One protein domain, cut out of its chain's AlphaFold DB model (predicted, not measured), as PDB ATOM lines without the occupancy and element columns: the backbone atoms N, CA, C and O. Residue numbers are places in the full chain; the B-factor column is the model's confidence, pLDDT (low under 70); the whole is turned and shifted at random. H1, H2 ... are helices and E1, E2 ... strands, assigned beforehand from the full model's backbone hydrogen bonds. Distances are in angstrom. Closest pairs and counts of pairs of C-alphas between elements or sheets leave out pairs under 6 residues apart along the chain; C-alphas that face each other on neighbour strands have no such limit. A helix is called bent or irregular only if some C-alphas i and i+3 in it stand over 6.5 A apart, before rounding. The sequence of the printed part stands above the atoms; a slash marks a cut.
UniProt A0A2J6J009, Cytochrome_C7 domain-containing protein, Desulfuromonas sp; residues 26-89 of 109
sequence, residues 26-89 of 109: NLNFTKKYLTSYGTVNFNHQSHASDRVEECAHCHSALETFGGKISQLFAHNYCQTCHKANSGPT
ATOM      1  N   ASN A  26     322.497 193.932 157.718       72.69
ATOM      2  CA  ASN A  26     323.033 192.608 157.413       72.69
ATOM      3  C   ASN A  26     323.414 191.898 158.730       72.69
ATOM      4  O   ASN A  26     324.445 192.208 159.325       72.69
ATOM      5  N   LEU A  27     322.570 190.967 159.185       81.06
ATOM      6  CA  LEU A  27     322.775 190.179 160.408       81.06
ATOM      7  C   LEU A  27     323.856 189.095 160.239       81.06
ATOM      8  O   LEU A  27     324.447 188.643 161.223       81.06
ATOM      9  N   ASN A  28     324.168 188.740 158.989       86.62
ATOM     10  CA  ASN A  28     325.062 187.658 158.596       86.62
ATOM     11  C   ASN A  28     326.514 188.124 158.493       86.62
ATOM     12  O   ASN A  28     327.110 188.133 157.413       86.62
ATOM     13  N   PHE A  29     327.111 188.496 159.625       92.25
ATOM     14  CA  PHE A  29     328.540 188.800 159.678       92.25
ATOM     15  C   PHE A  29     329.280 187.997 160.744       92.25
ATOM     16  O   PHE A  29     328.755 187.665 161.807       92.25
ATOM     17  N   THR A  30     330.554 187.730 160.457       93.25
ATOM     18  CA  THR A  30     331.514 187.225 161.438       93.25
ATOM     19  C   THR A  30     332.538 188.308 161.731       93.25
ATOM     20  O   THR A  30     333.221 188.793 160.826       93.25
ATOM     21  N   LYS A  31     332.661 188.696 163.000       93.06
ATOM     22  CA  LYS A  31     333.680 189.638 163.459       93.06
ATOM     23  C   LYS A  31     334.877 188.864 163.998       93.06
ATOM     24  O   LYS A  31     334.725 188.010 164.863       93.06
ATOM     25  N   LYS A  32     336.070 189.187 163.501       93.88
ATOM     26  CA  LYS A  32     337.330 188.636 164.009       93.88
ATOM     27  C   LYS A  32     337.970 189.612 164.985       93.88
ATOM     28  O   LYS A  32     338.163 190.779 164.640       93.88
ATOM     29  N   TYR A  33     338.326 189.129 166.168       92.75
ATOM     30  CA  TYR A  33     339.090 189.873 167.165       92.75
ATOM     31  C   TYR A  33     340.473 189.244 167.296       92.75
ATOM     32  O   TYR A  33     340.608 188.122 167.779       92.75
ATOM     33  N   LEU A  34     341.499 189.963 166.842       91.50
ATOM     34  CA  LEU A  34     342.887 189.544 166.997       91.50
ATOM     35  C   LEU A  34     343.356 189.907 168.406       91.50
ATOM     36  O   LEU A  34     343.261 191.065 168.813       91.50
ATOM     37  N   THR A  35     343.851 188.924 169.150       89.38
ATOM     38  CA  THR A  35     344.364 189.118 170.511       89.38
ATOM     39  C   THR A  35     345.737 188.471 170.657       89.38
ATOM     40  O   THR A  35     346.136 187.653 169.829       89.38
ATOM     41  N   SER A  36     346.449 188.784 171.741       89.56
ATOM     42  CA  SER A  36     347.726 188.137 172.075       89.56
ATOM     43  C   SER A  36     347.609 186.633 172.356       89.56
ATOM     44  O   SER A  36     348.623 185.947 172.375       89.56
ATOM     45  N   TYR A  37     346.394 186.132 172.596       87.31
ATOM     46  CA  TYR A  37     346.112 184.736 172.940       87.31
ATOM     47  C   TYR A  37     345.451 183.967 171.795       87.31
ATOM     48  O   TYR A  37     345.075 182.817 171.975       87.31
ATOM     49  N   GLY A  38     345.296 184.584 170.624       90.69
ATOM     50  CA  GLY A  38     344.664 183.970 169.461       90.69
ATOM     51  C   GLY A  38     343.523 184.815 168.919       90.69
ATOM     52  O   GLY A  38     343.202 185.890 169.437       90.69
ATOM     53  N   THR A  39     342.914 184.335 167.846       93.19
ATOM     54  CA  THR A  39     341.789 184.993 167.186       93.19
ATOM     55  C   THR A  39     340.482 184.510 167.787       93.19
ATOM     56  O   THR A  39     340.252 183.309 167.857       93.19
ATOM     57  N   VAL A  40     339.608 185.440 168.162       95.31
ATOM     58  CA  VAL A  40     338.224 185.126 168.525       95.31
ATOM     59  C   VAL A  40     337.324 185.432 167.335       95.31
ATOM     60  O   VAL A  40     337.277 186.572 166.864       95.31
ATOM     61  N   ASN A  41     336.619 184.416 166.843       94.69
ATOM     62  CA  ASN A  41     335.650 184.545 165.758       94.69
ATOM     63  C   ASN A  41     334.235 184.635 166.345       94.69
ATOM     64  O   ASN A  41     333.723 183.672 166.907       94.69
ATOM     65  N   PHE A  42     333.589 185.791 166.212       95.06
ATOM     66  CA  PHE A  42     332.216 186.006 166.662       95.06
ATOM     67  C   PHE A  42     331.255 185.980 165.474       95.06
ATOM     68  O   PHE A  42     331.265 186.901 164.656       95.06
ATOM     69  N   ASN A  43     330.420 184.946 165.384       95.00
ATOM     70  CA  ASN A  43     329.334 184.869 164.409       95.00
ATOM     71  C   ASN A  43     328.095 185.581 164.973       95.00
ATOM     72  O   ASN A  43     327.477 185.098 165.923       95.00
ATOM     73  N   HIS A  44     327.753 186.743 164.415       93.81
ATOM     74  CA  HIS A  44     326.638 187.548 164.907       93.81
ATOM     75  C   HIS A  44     325.287 186.888 164.626       93.81
ATOM     76  O   HIS A  44     324.452 186.855 165.521       93.81
ATOM     77  N   GLN A  45     325.092 186.313 163.436       92.12
ATOM     78  CA  GLN A  45     323.843 185.644 163.054       92.12
ATOM     79  C   GLN A  45     323.491 184.519 164.024       92.12
ATOM     80  O   GLN A  45     322.365 184.464 164.515       92.12
ATOM     81  N   SER A  46     324.460 183.661 164.357       92.94
ATOM     82  CA  SER A  46     324.190 182.533 165.249       92.94
ATOM     83  C   SER A  46     323.790 182.998 166.646       92.94
ATOM     84  O   SER A  46     322.958 182.375 167.291       92.94
ATOM     85  N   HIS A  47     324.353 184.104 167.133       94.00
ATOM     86  CA  HIS A  47     323.956 184.658 168.427       94.00
ATOM     87  C   HIS A  47     322.602 185.366 168.347       94.00
ATOM     88  O   HIS A  47     321.738 185.130 169.187       94.00
ATOM     89  N   ALA A  48     322.421 186.221 167.342       92.12
ATOM     90  CA  ALA A  48     321.262 187.092 167.216       92.12
ATOM     91  C   ALA A  48     319.986 186.342 166.825       92.12
ATOM     92  O   ALA A  48     318.920 186.758 167.250       92.12
ATOM     93  N   SER A  49     320.070 185.257 166.051       86.38
ATOM     94  CA  SER A  49     318.883 184.545 165.559       86.38
ATOM     95  C   SER A  49     318.730 183.130 166.092       86.38
ATOM     96  O   SER A  49     317.601 182.695 166.257       86.38
ATOM     97  N   ASP A  50     319.820 182.418 166.390       86.56
ATOM     98  CA  ASP A  50     319.705 180.998 166.760       86.56
ATOM     99  C   ASP A  50     319.767 180.765 168.278       86.56
ATOM    100  O   ASP A  50     319.505 179.654 168.740       86.56
ATOM    101  N   ARG A  51     320.203 181.763 169.062       87.75
ATOM    102  CA  ARG A  51     320.541 181.578 170.487       87.75
ATOM    103  C   ARG A  51     319.899 182.582 171.434       87.75
ATOM    104  O   ARG A  51     319.480 182.170 172.508       87.75
ATOM    105  N   VAL A  52     319.895 183.873 171.092       90.06
ATOM    106  CA  VAL A  52     319.461 184.938 172.015       90.06
ATOM    107  C   VAL A  52     318.163 185.602 171.566       90.06
ATOM    108  O   VAL A  52     317.331 185.865 172.422       90.06
ATOM    109  N   GLU A  53     317.983 185.858 170.262       86.75
ATOM    110  CA  GLU A  53     316.832 186.556 169.637       86.75
ATOM    111  C   GLU A  53     316.620 188.015 170.094       86.75
ATOM    112  O   GLU A  53     316.287 188.891 169.295       86.75
ATOM    113  N   GLU A  54     316.889 188.329 171.360       91.88
ATOM    114  CA  GLU A  54     316.799 189.659 171.940       91.88
ATOM    115  C   GLU A  54     318.051 190.495 171.629       91.88
ATOM    116  O   GLU A  54     319.083 190.417 172.301       91.88
ATOM    117  N   CYS A  55     317.946 191.376 170.630       91.31
ATOM    118  CA  CYS A  55     319.031 192.279 170.223       91.31
ATOM    119  C   CYS A  55     319.575 193.131 171.387       91.31
ATOM    120  O   CYS A  55     320.778 193.398 171.469       91.31
ATOM    121  N   ALA A  56     318.686 193.565 172.286       91.44
ATOM    122  CA  ALA A  56     319.020 194.429 173.414       91.44
ATOM    123  C   ALA A  56     319.950 193.745 174.420       91.44
ATOM    124  O   ALA A  56     320.783 194.430 175.013       91.44
ATOM    125  N   HIS A  57     319.880 192.413 174.539       92.00
ATOM    126  CA  HIS A  57     320.709 191.636 175.455       92.00
ATOM    127  C   HIS A  57     322.184 192.035 175.289       92.00
ATOM    128  O   HIS A  57     322.807 192.572 176.202       92.00
ATOM    129  N   CYS A  58     322.717 191.941 174.070       93.50
ATOM    130  CA  CYS A  58     324.104 192.314 173.793       93.50
ATOM    131  C   CYS A  58     324.304 193.817 173.553       93.50
ATOM    132  O   CYS A  58     325.317 194.368 173.985       93.50
ATOM    133  N   HIS A  59     323.389 194.491 172.849       92.62
ATOM    134  CA  HIS A  59     323.599 195.882 172.435       92.62
ATOM    135  C   HIS A  59     323.494 196.884 173.590       92.62
ATOM    136  O   HIS A  59     324.336 197.778 173.675       92.62
ATOM    137  N   SER A  60     322.543 196.714 174.513       93.12
ATOM    138  CA  SER A  60     322.420 197.582 175.694       93.12
ATOM    139  C   SER A  60     323.569 197.355 176.677       93.12
ATOM    140  O   SER A  60     324.101 198.306 177.259       93.12
ATOM    141  N   ALA A  61     324.022 196.103 176.812       91.69
ATOM    142  CA  ALA A  61     325.247 195.807 177.541       91.69
ATOM    143  C   ALA A  61     326.437 196.518 176.882       91.69
ATOM    144  O   ALA A  61     327.134 197.281 177.537       91.69
ATOM    145  N   LEU A  62     326.640 196.354 175.574       93.25
ATOM    146  CA  LEU A  62     327.754 196.977 174.861       93.25
ATOM    147  C   LEU A  62     327.769 198.506 174.999       93.25
ATOM    148  O   LEU A  62     328.836 199.088 175.199       93.25
ATOM    149  N   GLU A  63     326.607 199.150 174.926       93.12
ATOM    150  CA  GLU A  63     326.457 200.590 175.146       93.12
ATOM    151  C   GLU A  63     326.930 201.002 176.547       93.12
ATOM    152  O   GLU A  63     327.738 201.923 176.678       93.12
ATOM    153  N   THR A  64     326.545 200.242 177.577       89.62
ATOM    154  CA  THR A  64     326.989 200.453 178.969       89.62
ATOM    155  C   THR A  64     328.516 200.358 179.112       89.62
ATOM    156  O   THR A  64     329.113 201.052 179.933       89.62
ATOM    157  N   PHE A  65     329.176 199.546 178.279       87.12
ATOM    158  CA  PHE A  65     330.638 199.400 178.234       87.12
ATOM    159  C   PHE A  65     331.323 200.322 177.200       87.12
ATOM    160  O   PHE A  65     332.470 200.085 176.809       87.12
ATOM    161  N   GLY A  66     330.652 201.389 176.754       89.62
ATOM    162  CA  GLY A  66     331.232 202.410 175.873       89.62
ATOM    163  C   GLY A  66     331.248 202.036 174.387       89.62
ATOM    164  O   GLY A  66     332.054 202.569 173.621       89.62
ATOM    165  N   GLY A  67     330.393 201.100 173.967       90.12
ATOM    166  CA  GLY A  67     330.174 200.762 172.558       90.12
ATOM    167  C   GLY A  67     331.275 199.912 171.918       90.12
ATOM    168  O   GLY A  67     331.273 199.713 170.702       90.12
ATOM    169  N   LYS A  68     332.248 199.429 172.700       88.94
ATOM    170  CA  LYS A  68     333.414 198.691 172.195       88.94
ATOM    171  C   LYS A  68     333.578 197.357 172.906       88.94
ATOM    172  O   LYS A  68     333.558 197.271 174.129       88.94
ATOM    173  N   ILE A  69     333.835 196.321 172.115       92.00
ATOM    174  CA  ILE A  69     334.184 194.999 172.629       92.00
ATOM    175  C   ILE A  69     335.625 195.056 173.138       92.00
ATOM    176  O   ILE A  69     336.573 195.111 172.356       92.00
ATOM    177  N   SER A  70     335.773 195.091 174.460       92.69
ATOM    178  CA  SER A  70     337.055 195.043 175.164       92.69
ATOM    179  C   SER A  70     337.299 193.658 175.763       92.69
ATOM    180  O   SER A  70     336.374 192.856 175.893       92.69
ATOM    181  N   GLN A  71     338.534 193.384 176.196       91.31
ATOM    182  CA  GLN A  71     338.849 192.163 176.945       91.31
ATOM    183  C   GLN A  71     337.974 192.024 178.201       91.31
ATOM    184  O   GLN A  71     337.519 190.926 178.517       91.31
ATOM    185  N   LEU A  72     337.743 193.130 178.917       91.56
ATOM    186  CA  LEU A  72     336.922 193.130 180.124       91.56
ATOM    187  C   LEU A  72     335.464 192.809 179.786       91.56
ATOM    188  O   LEU A  72     334.874 191.952 180.435       91.56
ATOM    189  N   PHE A  73     334.907 193.443 178.751       93.88
ATOM    190  CA  PHE A  73     333.554 193.143 178.287       93.88
ATOM    191  C   PHE A  73     333.427 191.675 177.867       93.88
ATOM    192  O   PHE A  73     332.528 190.989 178.333       93.88
ATOM    193  N   ALA A  74     334.343 191.166 177.041       95.06
ATOM    194  CA  ALA A  74     334.254 189.808 176.515       95.06
ATOM    195  C   ALA A  74     334.295 188.747 177.631       95.06
ATOM    196  O   ALA A  74     333.453 187.850 177.672       95.06
ATOM    197  N   HIS A  75     335.220 188.870 178.585       94.38
ATOM    198  CA  HIS A  75     335.313 187.905 179.683       94.38
ATOM    199  C   HIS A  75     334.196 188.044 180.723       94.38
ATOM    200  O   HIS A  75     333.847 187.047 181.344       94.38
ATOM    201  N   ASN A  76     333.612 189.230 180.917       92.06
ATOM    202  CA  ASN A  76     332.498 189.382 181.861       92.06
ATOM    203  C   ASN A  76     331.144 189.071 181.232       92.06
ATOM    204  O   ASN A  76     330.295 188.483 181.886       92.06
ATOM    205  N   TYR A  77     330.927 189.459 179.980       94.50
ATOM    206  CA  TYR A  77     329.622 189.377 179.341       94.50
ATOM    207  C   TYR A  77     329.484 188.106 178.501       94.50
ATOM    208  O   TYR A  77     328.602 187.285 178.758       94.50
ATOM    209  N   CYS A  78     330.404 187.877 177.556       95.31
ATOM    210  CA  CYS A  78     330.359 186.690 176.702       95.31
ATOM    211  C   CYS A  78     330.562 185.415 177.530       95.31
ATOM    212  O   CYS A  78     329.747 184.499 177.447       95.31
ATOM    213  N   GLN A  79     331.593 185.367 178.386       95.62
ATOM    214  CA  GLN A  79     331.862 184.164 179.185       95.62
ATOM    215  C   GLN A  79     330.741 183.864 180.190       95.62
ATOM    216  O   GLN A  79     330.424 182.698 180.403       95.62
ATOM    217  N   THR A  80     330.130 184.877 180.810       95.19
ATOM    218  CA  THR A  80     329.017 184.659 181.752       95.19
ATOM    219  C   THR A  80     327.797 184.097 181.039       95.19
ATOM    220  O   THR A  80     327.230 183.107 181.497       95.19
ATOM    221  N   CYS A  81     327.440 184.658 179.880       96.19
ATOM    222  CA  CYS A  81     326.367 184.111 179.058       96.19
ATOM    223  C   CYS A  81     326.675 182.665 178.631       96.19
ATOM    224  O   CYS A  81     325.826 181.787 178.762       96.19
ATOM    225  N   HIS A  82     327.909 182.384 178.207       96.69
ATOM    226  CA  HIS A  82     328.330 181.032 177.839       96.69
ATOM    227  C   HIS A  82     328.261 180.049 179.013       96.69
ATOM    228  O   HIS A  82     327.757 178.945 178.833       96.69
ATOM    229  N   LYS A  83     328.693 180.447 180.216       96.44
ATOM    230  CA  LYS A  83     328.584 179.622 181.432       96.44
ATOM    231  C   LYS A  83     327.135 179.241 181.737       96.44
ATOM    232  O   LYS A  83     326.884 178.111 182.134       96.44
ATOM    233  N   ALA A  84     326.197 180.166 181.535       96.00
ATOM    234  CA  ALA A  84     324.776 179.917 181.761       96.00
ATOM    235  C   ALA A  84     324.129 179.059 180.657       96.00
ATOM    236  O   ALA A  84     323.177 178.334 180.930       96.00
ATOM    237  N   ASN A  85     324.650 179.114 179.426       94.69
ATOM    238  CA  ASN A  85     324.002 178.551 178.235       94.69
ATOM    239  C   ASN A  85     324.843 177.488 177.507       94.69
ATOM    240  O   ASN A  85     324.640 177.239 176.320       94.69
ATOM    241  N   SER A  86     325.793 176.852 178.200       93.50
ATOM    242  CA  SER A  86     326.666 175.804 177.637       93.50
ATOM    243  C   SER A  86     327.473 176.245 176.400       93.50
ATOM    244  O   SER A  86     327.727 175.454 175.491       93.50
ATOM    245  N   GLY A  87     327.868 177.518 176.346       93.94
ATOM    246  CA  GLY A  87     328.827 178.028 175.365       93.94
ATOM    247  C   GLY A  87     330.280 177.729 175.768       93.94
ATOM    248  O   GLY A  87     330.530 177.268 176.883       93.94
ATOM    249  N   PRO A  88     331.267 178.018 174.904       94.88
ATOM    250  CA  PRO A  88     332.672 177.802 175.234       94.88
ATOM    251  C   PRO A  88     333.119 178.696 176.396       94.88
ATOM    252  O   PRO A  88     332.978 179.922 176.353       94.88
ATOM    253  N   THR A  89     333.689 178.079 177.430       94.38
ATOM    254  CA  THR A  89     334.218 178.775 178.617       94.38
ATOM    255  C   THR A  89     335.729 178.654 178.772       94.38
ATOM    256  O   THR A  89     336.331 179.461 179.483       94.38
TER     257      THR A  89
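AT A GLANCE: This is residues 26 to 89 of the 109 residues of the protein "Cytochrome_C7 domain-containing protein" of Desulfuromonas sp (UniProt A0A2J6J009). A hairpin of two strands, E1 and E2, makes one side of the domain, and after E2 three helices, H1, H2 and H3, follow one another in a wide C-shaped path. H1 continues from E2 beside the first residue of E1, H2 leads away from the hairpin, and H3, the longest helix, folds back on the side across from the hairpin, with few contacts among these parts. The printed part has 64 residues, with two named strands and then three named helices in the order E1, E2, H1, H2, H3; the sheet, in the order E1, E2, is antiparallel, and the class is mixed, helices and strands. The whole is compact, with a radius of gyration of the C-alphas of 11.6 A, and rounded, with spans of 31 by 25 by 23 A.

HOW THE PARTS SIT: E1, residues 30 to 35, and E2, residues 38 to 43, form a hairpin over a tight link, antiparallel with 161 degrees between their directions. N 31 and O 42 are 2.8 A apart and N 40 and O 33 are 2.9 A apart, both within hydrogen-bond range. H1, residues 44 to 50, follows E2 with no residue between them; its closest C-alphas to E1 are those of His 44 and Thr 30, 6.0 A apart. H1 and H2, residues 55 to 64, are close but not clearly touching, at a steep tilt of 39 degrees, opposite ways; the closest C-alphas, of Ala 48 and Cys 55, are 6.4 A apart. H2 and H3, residues 71 to 85, are also close but not clearly touching, at a shallow tilt of 30 degrees, opposite ways; the closest C-alphas, of Leu 62 and Phe 73, are 7.8 A apart. H3 is apart from E1, E2 and H1, and H2 is apart from E1 and E2. In H1 every O i to N i+4 pair is within hydrogen-bond range; in H2 5 of 6 are, and in H3 9 of 11.

IN THESE COORDINATES: E1 begins at C-alpha 30 (331.514, 187.225, 161.438) and is 15.8 A long from first to last C-alpha; E2 is 16.2 A long. H1 is 9.7 A long and begins at C-alpha 44 (326.638, 187.548, 164.907). H2, 14.4 A long, is neither bent nor irregular, but only just: C-alphas 55 and 58 are 6.2 A apart. H3 is 20.2 A long and ends at C-alpha 85 (324.002, 178.551, 178.235).

THE WHOLE: The two C-alphas farthest apart are those of Ser 36 and Glu 53, 31.0 A. The printed part has no cut and no long link; the link from H2 to H3, six residues, is short. The mean pLDDT of the printed part is 91.9, and no printed residue is under 70.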